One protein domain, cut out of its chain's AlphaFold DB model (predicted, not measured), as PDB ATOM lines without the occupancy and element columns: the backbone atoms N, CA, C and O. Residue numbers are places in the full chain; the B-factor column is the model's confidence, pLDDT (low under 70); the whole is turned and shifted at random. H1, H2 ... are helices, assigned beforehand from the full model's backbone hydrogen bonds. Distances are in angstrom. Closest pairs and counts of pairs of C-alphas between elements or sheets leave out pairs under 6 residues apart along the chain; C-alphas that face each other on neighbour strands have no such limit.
ATOM      1  N   PRO A 231     130.433 162.446  69.997       85.94
ATOM      2  CA  PRO A 231     129.403 161.403  70.081       85.94
ATOM      3  C   PRO A 231     129.956 160.010  70.419       85.94
ATOM      4  O   PRO A 231     129.321 159.249  71.144       85.94
ATOM      5  N   ALA A 232     131.170 159.687  69.963       83.88
ATOM      6  CA  ALA A 232     131.837 158.430  70.304       83.88
ATOM      7  C   ALA A 232     132.188 158.322  71.800       83.88
ATOM      8  O   ALA A 232     132.132 157.234  72.373       83.88
ATOM      9  N   LEU A 233     132.542 159.442  72.436       82.56
ATOM     10  CA  LEU A 233     132.811 159.497  73.870       82.56
ATOM     11  C   LEU A 233     131.506 159.478  74.660       82.56
ATOM     12  O   LEU A 233     131.415 158.698  75.599       82.56
ATOM     13  N   ALA A 234     130.488 160.237  74.247       85.06
ATOM     14  CA  ALA A 234     129.179 160.248  74.906       85.06
ATOM     15  C   ALA A 234     128.578 158.830  75.010       85.06
ATOM     16  O   ALA A 234     128.259 158.368  76.103       85.06
ATOM     17  N   GLN A 235     128.578 158.076  73.903       84.94
ATOM     18  CA  GLN A 235     128.112 156.681  73.880       84.94
ATOM     19  C   GLN A 235     128.932 155.753  74.788       84.94
ATOM     20  O   GLN A 235     128.404 154.794  75.356       84.94
ATOM     21  N   LEU A 236     130.239 155.996  74.911       83.44
ATOM     22  CA  LEU A 236     131.091 155.227  75.814       83.44
ATOM     23  C   LEU A 236     130.766 155.549  77.275       83.44
ATOM     24  O   LEU A 236     130.695 154.629  78.088       83.44
ATOM     25  N   VAL A 237     130.526 156.821  77.600       84.56
ATOM     26  CA  VAL A 237     130.123 157.250  78.944       84.56
ATOM     27  C   VAL A 237     128.789 156.620  79.336       84.56
ATOM     28  O   VAL A 237     128.724 155.988  80.387       84.56
ATOM     29  N   GLU A 238     127.774 156.695  78.479       85.19
ATOM     30  CA  GLU A 238     126.446 156.107  78.726       85.19
ATOM     31  C   GLU A 238     126.502 154.588  78.938       85.19
ATOM     32  O   GLU A 238     125.815 154.042  79.799       85.19
ATOM     33  N   ARG A 239     127.368 153.884  78.196       84.12
ATOM     34  CA  ARG A 239     127.564 152.434  78.373       84.12
ATOM     35  C   ARG A 239     128.287 152.077  79.667       84.12
ATOM     36  O   ARG A 239     128.052 151.004  80.217       84.12
ATOM     37  N   VAL A 240     129.223 152.912  80.109       84.44
ATOM     38  CA  VAL A 240     130.042 152.652  81.304       84.44
ATOM     39  C   VAL A 240     129.324 153.094  82.583       84.44
ATOM     40  O   VAL A 240     129.530 152.491  83.637       84.44
ATOM     41  N   LEU A 241     128.481 154.123  82.497       86.19
ATOM     42  CA  LEU A 241     127.765 154.734  83.613       86.19
ATOM     43  C   LEU A 241     126.254 154.737  83.328       86.19
ATOM     44  O   LEU A 241     125.727 155.759  82.884       86.19
ATOM     45  N   PRO A 242     125.546 153.625  83.600       85.44
ATOM     46  CA  PRO A 242     124.109 153.551  83.364       85.44
ATOM     47  C   PRO A 242     123.350 154.542  84.254       85.44
ATOM     48  O   PRO A 242     123.683 154.711  85.431       85.44
ATOM     49  N   GLU A 243     122.295 155.147  83.702       84.81
ATOM     50  CA  GLU A 243     121.473 156.174  84.362       84.81
ATOM     51  C   GLU A 243     120.948 155.736  85.735       84.81
ATOM     52  O   GLU A 243     120.957 156.508  86.694       84.81
ATOM     53  N   SER A 244     120.592 154.456  85.878       83.88
ATOM     54  CA  SER A 244     120.085 153.888  87.131       83.88
ATOM     55  C   SER A 244     121.055 154.017  88.312       83.88
ATOM     56  O   SER A 244     120.625 153.951  89.459       83.88
ATOM     57  N   GLN A 245     122.356 154.189  88.056       83.81
ATOM     58  CA  GLN A 245     123.388 154.304  89.091       83.81
ATOM     59  C   GLN A 245     123.748 155.759  89.418       83.81
ATOM     60  O   GLN A 245     124.509 156.004  90.351       83.81
ATOM     61  N   TRP A 246     123.236 156.753  88.689       86.12
ATOM     62  CA  TRP A 246     123.692 158.143  88.831       86.12
ATOM     63  C   TRP A 246     123.423 158.741  90.217       86.12
ATOM     64  O   TRP A 246     124.240 159.510  90.734       86.12
ATOM     65  N   VAL A 247     122.319 158.340  90.848       80.75
ATOM     66  CA  VAL A 247     121.955 158.740  92.216       80.75
ATOM     67  C   VAL A 247     122.908 158.135  93.257       80.75
ATOM     68  O   VAL A 247     123.307 158.816  94.205       80.75
ATOM     69  N   GLU A 248     123.291 156.868  93.082       82.06
ATOM     70  CA  GLU A 248     124.209 156.145  93.978       82.06
ATOM     71  C   GLU A 248     125.649 156.644  93.833       82.06
ATOM     72  O   GLU A 248     126.379 156.781  94.812       82.06
ATOM     73  N   LEU A 249     126.039 156.993  92.607       82.94
ATOM     74  CA  LEU A 249     127.352 157.547  92.281       82.94
ATOM     75  C   LEU A 249     127.517 159.012  92.721       82.94
ATOM     76  O   LEU A 249     128.615 159.568  92.610       82.94
ATOM     77  N   GLY A 250     126.443 159.629  93.227       81.56
ATOM     78  CA  GLY A 250     126.442 161.000  93.733       81.56
ATOM     79  C   GLY A 250     126.601 162.051  92.636       81.56
ATOM     80  O   GLY A 250     127.194 163.095  92.887       81.56
ATOM     81  N   LEU A 251     126.123 161.772  91.417       83.56
ATOM     82  CA  LEU A 251     126.148 162.733  90.304       83.56
ATOM     83  C   LEU A 251     125.059 163.806  90.449       83.56
ATOM     84  O   LEU A 251     125.233 164.950  90.022       83.56
ATOM     85  N   HIS A 252     123.952 163.434  91.086       83.50
ATOM     86  CA  HIS A 252     122.862 164.337  91.439       83.50
ATOM     87  C   HIS A 252     123.355 165.388  92.418       83.50
ATOM     88  O   HIS A 252     124.110 165.086  93.343       83.50
ATOM     89  N   GLY A 253     122.942 166.637  92.229       75.62
ATOM     90  CA  GLY A 253     123.340 167.650  93.190       75.62
ATOM     91  C   GLY A 253     124.845 167.989  93.147       75.62
ATOM     92  O   GLY A 253     125.349 168.507  94.143       75.62
ATOM     93  N   LEU A 254     125.537 167.864  92.001       81.75
ATOM     94  CA  LEU A 254     126.856 168.484  91.758       81.75
ATOM     95  C   LEU A 254     126.822 169.690  90.799       81.75
ATOM     96  O   LEU A 254     126.117 169.689  89.793       81.75
ATOM     97  N   SER A 255     127.596 170.744  91.099       81.75
ATOM     98  CA  SER A 255     127.743 171.884  90.174       81.75
ATOM     99  C   SER A 255     128.428 171.443  88.883       81.75
ATOM    100  O   SER A 255     129.255 170.543  88.943       81.75
ATOM    101  N   GLU A 256     128.158 172.084  87.741       82.31
ATOM    102  CA  GLU A 256     128.644 171.636  86.418       82.31
ATOM    103  C   GLU A 256     130.140 171.286  86.398       82.31
ATOM    104  O   GLU A 256     130.539 170.206  85.969       82.31
ATOM    105  N   ARG A 257     130.992 172.150  86.964       83.75
ATOM    106  CA  ARG A 257     132.438 171.887  87.057       83.75
ATOM    107  C   ARG A 257     132.767 170.650  87.901       83.75
ATOM    108  O   ARG A 257     133.672 169.895  87.554       83.75
ATOM    109  N   ARG A 258     132.072 170.459  89.027       84.12
ATOM    110  CA  ARG A 258     132.262 169.290  89.903       84.12
ATOM    111  C   ARG A 258     131.688 168.027  89.269       84.12
ATOM    112  O   ARG A 258     132.308 166.982  89.402       84.12
ATOM    113  N   LEU A 259     130.564 168.139  88.565       85.06
ATOM    114  CA  LEU A 259     129.938 167.060  87.813       85.06
ATOM    115  C   LEU A 259     130.892 166.544  86.734       85.06
ATOM    116  O   LEU A 259     131.198 165.358  86.726       85.06
ATOM    117  N   ARG A 260     131.443 167.435  85.900       87.44
ATOM    118  CA  ARG A 260     132.423 167.073  84.864       87.44
ATOM    119  C   ARG A 260     133.655 166.385  85.454       87.44
ATOM    120  O   ARG A 260     134.030 165.313  84.995       87.44
ATOM    121  N   LYS A 261     134.231 166.945  86.527       88.69
ATOM    122  CA  LYS A 261     135.373 166.330  87.224       88.69
ATOM    123  C   LYS A 261     135.023 164.950  87.792       88.69
ATOM    124  O   LYS A 261     135.815 164.020  87.697       88.69
ATOM    125  N   ARG A 262     133.833 164.802  88.378       86.44
ATOM    126  CA  ARG A 262     133.393 163.534  88.961       86.44
ATOM    127  C   ARG A 262     133.129 162.476  87.893       86.44
ATOM    128  O   ARG A 262     133.501 161.326  88.096       86.44
ATOM    129  N   LEU A 263     132.533 162.860  86.767       86.81
ATOM    130  CA  LEU A 263     132.361 161.989  85.606       86.81
ATOM    131  C   LEU A 263     133.718 161.507  85.088       86.81
ATOM    132  O   LEU A 263     133.885 160.313  84.869       86.81
ATOM    133  N   GLU A 264     134.708 162.395  84.975       87.81
ATOM    134  CA  GLU A 264     136.074 162.028  84.587       87.81
ATOM    135  C   GLU A 264     136.701 161.016  85.562       87.81
ATOM    136  O   GLU A 264     137.159 159.955  85.138       87.81
ATOM    137  N   GLU A 265     136.654 161.280  86.873       89.19
ATOM    138  CA  GLU A 265     137.151 160.359  87.910       89.19
ATOM    139  C   GLU A 265     136.474 158.976  87.841       89.19
ATOM    140  O   GLU A 265     137.129 157.931  87.943       89.19
ATOM    141  N   LEU A 266     135.152 158.950  87.647       87.88
ATOM    142  CA  LEU A 266     134.377 157.714  87.541       87.88
ATOM    143  C   LEU A 266     134.683 156.951  86.249       87.88
ATOM    144  O   LEU A 266     134.791 155.728  86.274       87.88
ATOM    145  N   LEU A 267     134.879 157.646  85.132       86.88
ATOM    146  CA  LEU A 267     135.252 157.017  83.867       86.88
ATOM    147  C   LEU A 267     136.652 156.416  83.940       86.88
ATOM    148  O   LEU A 267     136.835 155.255  83.577       86.88
ATOM    149  N   VAL A 268     137.628 157.165  84.457       88.00
ATOM    150  CA  VAL A 268     139.007 156.683  84.616       88.00
ATOM    151  C   VAL A 268     139.047 155.460  85.529       88.00
ATOM    152  O   VAL A 268     139.649 154.450  85.163       88.00
ATOM    153  N   SER A 269     138.364 155.506  86.676       86.62
ATOM    154  CA  SER A 269     138.319 154.375  87.613       86.62
ATOM    155  C   SER A 269     137.619 153.143  87.028       86.62
ATOM    156  O   SER A 269     138.136 152.034  87.153       86.62
ATOM    157  N   ARG A 270     136.492 153.308  86.320       84.38
ATOM    158  CA  ARG A 270     135.784 152.192  85.665       84.38
ATOM    159  C   ARG A 270     136.589 151.580  84.518       84.38
ATOM    160  O   ARG A 270     136.616 150.358  84.384       84.38
ATOM    161  N   ILE A 271     137.264 152.398  83.709       84.75
ATOM    162  CA  ILE A 271     138.132 151.918  82.623       84.75
ATOM    163  C   ILE A 271     139.350 151.184  83.197       84.75
ATOM    164  O   ILE A 271     139.721 150.132  82.677       84.75
ATOM    165  N   ALA A 272     139.955 151.696  84.273       84.75
ATOM    166  CA  ALA A 272     141.062 151.032  84.958       84.75
ATOM    167  C   ALA A 272     140.639 149.666  85.519       84.75
ATOM    168  O   ALA A 272     141.273 148.665  85.193       84.75
ATOM    169  N   ALA A 273     139.516 149.603  86.241       81.94
ATOM    170  CA  ALA A 273     138.979 148.354  86.783       81.94
ATOM    171  C   ALA A 273     138.654 147.328  85.685       81.94
ATOM    172  O   ALA A 273     138.931 146.139  85.831       81.94
ATOM    173  N   ARG A 274     138.110 147.778  84.545       82.12
ATOM    174  CA  ARG A 274     137.832 146.900  83.401       82.12
ATOM    175  C   ARG A 274     139.113 146.365  82.759       82.12
ATOM    176  O   ARG A 274     139.174 145.183  82.443       82.12
ATOM    177  N   ARG A 275     140.148 147.200  82.620       83.25
ATOM    178  CA  ARG A 275     141.467 146.768  82.128       83.25
ATOM    179  C   ARG A 275     142.157 145.803  83.090       83.25
ATOM    180  O   ARG A 275     142.830 144.887  82.636       83.25
ATOM    181  N   GLU A 276     142.014 145.996  84.399       79.44
ATOM    182  CA  GLU A 276     142.518 145.058  85.408       79.44
ATOM    183  C   GLU A 276     141.799 143.710  85.334       79.44
ATOM    184  O   GLU A 276     142.461 142.673  85.329       79.44
ATOM    185  N   LEU A 277     140.471 143.718  85.180       76.12
ATOM    186  CA  LEU A 277     139.681 142.505  84.964       76.12
ATOM    187  C   LEU A 277     140.098 141.785  83.674       76.12
ATOM    188  O   LEU A 277     140.326 140.582  83.691       76.12
ATOM    189  N   GLU A 278     140.243 142.512  82.563       80.44
ATOM    190  CA  GLU A 278     140.694 141.948  81.285       80.44
ATOM    191  C   GLU A 278     142.109 141.359  81.392       80.44
ATOM    192  O   GLU A 278     142.344 140.261  80.897       80.44
ATOM    193  N   ARG A 279     143.037 142.020  82.100       76.56
ATOM    194  CA  ARG A 279     144.380 141.474  82.374       76.56
ATOM    195  C   ARG A 279     144.341 140.218  83.243       76.56
ATOM    196  O   ARG A 279     145.094 139.284  82.975       76.56
ATOM    197  N   ALA A 280     143.480 140.187  84.260       70.25
ATOM    198  CA  ALA A 280     143.283 139.012  85.107       70.25
ATOM    199  C   ALA A 280     142.702 137.837  84.302       70.25
ATOM    200  O   ALA A 280     143.181 136.714  84.425       70.25
ATOM    201  N   LEU A 281     141.741 138.106  83.414       70.31
ATOM    202  CA  LEU A 281     141.139 137.108  82.525       70.31
ATOM    203  C   LEU A 281     142.096 136.617  81.429       70.31
ATOM    204  O   LEU A 281     141.994 135.469  81.016       70.31
ATOM    205  N   GLN A 282     143.025 137.460  80.965       71.75
ATOM    206  CA  GLN A 282     144.076 137.098  80.002       71.75
ATOM    207  C   GLN A 282     145.270 136.375  80.642       71.75
ATOM    208  O   GLN A 282     146.094 135.818  79.921       71.75
ATOM    209  N   SER A 283     145.348 136.345  81.976       60.34
ATOM    210  CA  SER A 283     146.392 135.641  82.735       60.34
ATOM    211  C   SER A 283     145.841 134.446  83.543       60.34
ATOM    212  O   SER A 283     146.147 134.337  84.735       60.34
ATOM    213  N   PRO A 284     145.037 133.534  82.954       53.12
ATOM    214  CA  PRO A 284     144.479 132.398  83.689       53.12
ATOM    215  C   PRO A 284     145.579 131.452  84.203       53.12
ATOM    216  O   PRO A 284     145.455 130.906  85.299       53.12
ATOM    217  N   ASP A 285     146.701 131.352  83.485       52.25
ATOM    218  CA  ASP A 285     147.834 130.486  83.844       52.25
ATOM    219  C   ASP A 285     148.629 130.982  85.071       52.25
ATOM    220  O   ASP A 285     149.301 130.202  85.747       52.25
ATOM    221  N   LEU A 286     148.526 132.272  85.425       49.50
ATOM    222  CA  LEU A 286     149.190 132.857  86.605       49.50
ATOM    223  C   LEU A 286     148.292 132.880  87.857       49.50
ATOM    224  O   LEU A 286     148.800 132.952  88.980       49.50
ATOM    225  N   LEU A 287     146.971 132.772  87.687       47.03
ATOM    226  CA  LEU A 287     145.997 132.710  88.785       47.03
ATOM    227  C   LEU A 287     145.914 131.317  89.428       47.03
ATOM    228  O   LEU A 287     145.649 131.214  90.625       47.03
ATOM    229  N   ALA A 288     146.212 130.255  88.675       47.88
ATOM    230  CA  ALA A 288     146.290 128.893  89.207       47.88
ATOM    231  C   ALA A 288     147.526 128.656  90.100       47.88
ATOM    232  O   ALA A 288     147.499 127.785  90.967       47.88
ATOM    233  N   SER A 289     148.605 129.427  89.917       49.31
ATOM    234  CA  SER A 289     149.893 129.175  90.583       49.31
ATOM    235  C   SER A 289     150.145 129.996  91.850       49.31
ATOM    236  O   SER A 289     151.014 129.620  92.634       49.31
ATOM    237  N   THR A 290     149.409 131.091  92.091       48.69
ATOM    238  CA  THR A 290     149.780 132.055  93.148       48.69
ATOM    239  C   THR A 290     148.898 132.055  94.398       48.69
ATOM    240  O   THR A 290     149.429 132.351  95.468       48.69
ATOM    241  N   ASN A 291     147.606 131.694  94.346       48.84
ATOM    242  CA  ASN A 291     146.827 131.467  95.578       48.84
ATOM    243  C   ASN A 291     145.502 130.695  95.342       48.84
ATOM    244  O   ASN A 291     144.465 131.315  95.087       48.84
ATOM    245  N   PRO A 292     145.482 129.353  95.457       51.16
ATOM    246  CA  PRO A 292     144.306 128.528  95.143       51.16
ATOM    247  C   PRO A 292     143.119 128.677  96.119       51.16
ATOM    248  O   PRO A 292     142.084 128.048  95.905       51.16
ATOM    249  N   GLY A 293     143.247 129.480  97.185       50.69
ATOM    250  CA  GLY A 293     142.217 129.672  98.219       50.69
ATOM    251  C   GLY A 293     141.631 131.088  98.336       50.69
ATOM    252  O   GLY A 293     140.918 131.350  99.297       50.69
ATOM    253  N   GLY A 294     141.957 132.015  97.426       60.50
ATOM    254  CA  GLY A 294     141.430 133.390  97.446       60.50
ATOM    255  C   GLY A 294     140.294 133.638  96.445       60.50
ATOM    256  O   GLY A 294     140.089 132.848  95.527       60.50
ATOM    257  N   PHE A 295     139.627 134.794  96.562       53.31
ATOM    258  CA  PHE A 295     138.572 135.276  95.645       53.31
ATOM    259  C   PHE A 295     138.898 135.104  94.139       53.31
ATOM    260  O   PHE A 295     138.023 134.678  93.386       53.31
ATOM    261  N   PRO A 296     140.147 135.321  93.665       55.72
ATOM    262  CA  PRO A 296     140.502 135.059  92.266       55.72
ATOM    263  C   PRO A 296     140.485 133.565  91.882       55.72
ATOM    264  O   PRO A 296     140.136 133.222  90.754       55.72
ATOM    265  N   GLY A 297     140.822 132.668  92.816       56.16
ATOM    266  CA  GLY A 297     140.766 131.214  92.627       56.16
ATOM    267  C   GLY A 297     139.335 130.667  92.632       56.16
ATOM    268  O   GLY A 297     139.032 129.733  91.890       56.16
ATOM    269  N   GLU A 298     138.430 131.286  93.396       59.91
ATOM    270  CA  GLU A 298     136.996 130.962  93.369       59.91
ATOM    271  C   GLU A 298     136.341 131.360  92.039       59.91
ATOM    272  O   GLU A 298     135.556 130.586  91.492       59.91
ATOM    273  N   ILE A 299     136.725 132.506  91.462       60.06
ATOM    274  CA  ILE A 299     136.272 132.930  90.126       60.06
ATOM    275  C   ILE A 299     136.772 131.960  89.046       60.06
ATOM    276  O   ILE A 299     135.999 131.566  88.173       60.06
ATOM    277  N   TYR A 300     138.034 131.521  89.120       60.31
ATOM    278  CA  TYR A 300     138.580 130.530  88.187       60.31
ATOM    279  C   TYR A 300     137.869 129.170  88.302       60.31
ATOM    280  O   TYR A 300     137.518 128.572  87.283       60.31
ATOM    281  N   ARG A 301     137.573 128.704  89.525       61.56
ATOM    282  CA  ARG A 301     136.751 127.501  89.750       61.56
ATOM    283  C   ARG A 301     135.338 127.641  89.198       61.56
ATOM    284  O   ARG A 301     134.843 126.696  88.606       61.56
ATOM    285  N   ALA A 302     134.693 128.791  89.373       60.88
ATOM    286  CA  ALA A 302     133.344 129.014  88.857       60.88
ATOM    287  C   ALA A 302     133.310 129.039  87.318       60.88
ATOM    288  O   ALA A 302     132.395 128.487  86.712       60.88
ATOM    289  N   LEU A 303     134.329 129.628  86.682       60.75
ATOM    290  CA  LEU A 303     134.460 129.671  85.221       60.75
ATOM    291  C   LEU A 303     134.799 128.305  84.605       60.75
ATOM    292  O   LEU A 303     134.323 128.002  83.517       60.75
ATOM    293  N   THR A 304     135.584 127.473  85.294       61.00
ATOM    294  CA  THR A 304     135.937 126.116  84.829       61.00
ATOM    295  C   THR A 304     134.842 125.091  85.134       61.00
ATOM    296  O   THR A 304     134.509 124.291  84.269       61.00
ATOM    297  N   ALA A 305     134.186 125.172  86.295       58.50
ATOM    298  CA  ALA A 305     133.033 124.331  86.631       58.50
ATOM    299  C   ALA A 305     131.789 124.636  85.773       58.50
ATOM    300  O   ALA A 305     130.922 123.783  85.629       58.50
ATOM    301  N   GLY A 306     131.695 125.837  85.192       47.38
ATOM    302  CA  GLY A 306     130.658 126.188  84.216       47.38
ATOM    303  C   GLY A 306     130.917 125.673  82.795       47.38
ATOM    304  O   GLY A 306     129.995 125.686  81.983       47.38
ATOM    305  N   ALA A 307     132.144 125.234  82.484       47.41
ATOM    306  CA  ALA A 307     132.499 124.645  81.191       47.41
ATOM    307  C   ALA A 307     132.276 123.120  81.149       47.41
ATOM    308  O   ALA A 307     132.093 122.572  80.065       47.41
TER     309      ALA A 307
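Overview. This is residues 231 to 307 of the 314 residues of an uncharacterized protein of Planctomycetaceae bacterium (UniProt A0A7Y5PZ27). One long helix, H2, makes the long axis of this model, with a shorter helix, H1, that comes near the middle of H2 with its later residues, such as Val 237, and points away from it steeply, and with a small head of two short helices, H3 and H4, past the last residue of H2. A long link, residues 241 to 255, leads from H1 round to the first end of H2; its residues 242 to 248 stick out, as do residues 302 to 307 at the end of the printed part. The printed part has 77 residues with four named helices, in the order H1, H2, H3, H4, and no named strand, and its class is all helix. The whole is only just loose, close to extended, with a radius of gyration of the C-alphas of 17.2 A, and its elongated outline spans 48 by 25 by 22 A.

Arrangement. Start with H2, residues 256 to 282, the longest helix. H1, residues 231 to 240, only just touches it, with 3 pairs of C-alphas within 8 A, and H2 meets that touch with residues 267 to 270 alone. Look at the C-alphas of Val 237 and Leu 267, the closest of the two helices, 7.1 A apart. H1 and H2 run the same way at a steep tilt of 68 degrees, only just short of about perpendicular. After the last residue of H2, Gln 282, comes H3, residues 284 to 290, about perpendicular to H2 at 84 degrees. H2 and H3 are close but not clearly touching: their closest C-alphas, those of Ala 280 and Leu 287, are 7.8 A apart. H4, residues 295 to 305, touches H3, and their closest C-alphas are those of Leu 287 and Gly 297, 6.7 A apart. H3 and H4 run opposite ways at a steep tilt of 47 degrees. H1 is apart from H3 and H4, and H2 is apart from H4. In H1, H2 and H4 every O i to N i+4 pair is within hydrogen-bond range; in H3 0 of 3 are, and 1 of 4 O i to N i+3 pairs is.

Along the chain. Find C-alpha 256 at (128.644, 171.636, 86.418); from there H2 runs 38.4 A to C-alpha 282 at (144.076, 137.098, 80.002). H1 begins at C-alpha 231, at (129.403, 161.403, 70.081), and spans 14.2 A. H3 spans 10.8 A, and H4 spans 15.2 A, ending at C-alpha 305, at (133.033, 124.331, 86.631).

Size, cuts and confidence. The two C-alphas farthest apart, those of Ser 255 and Ala 307, are 48.3 A apart. The printed part has no cut. The link from H1 to H2 is long, with 15 residues; those from H2 to H3 and from H3 to H4 are tight. Look in the B-factor column for the model's confidence: the mean pLDDT of the printed part is 73.9, and residues 283 to 307 are under 70.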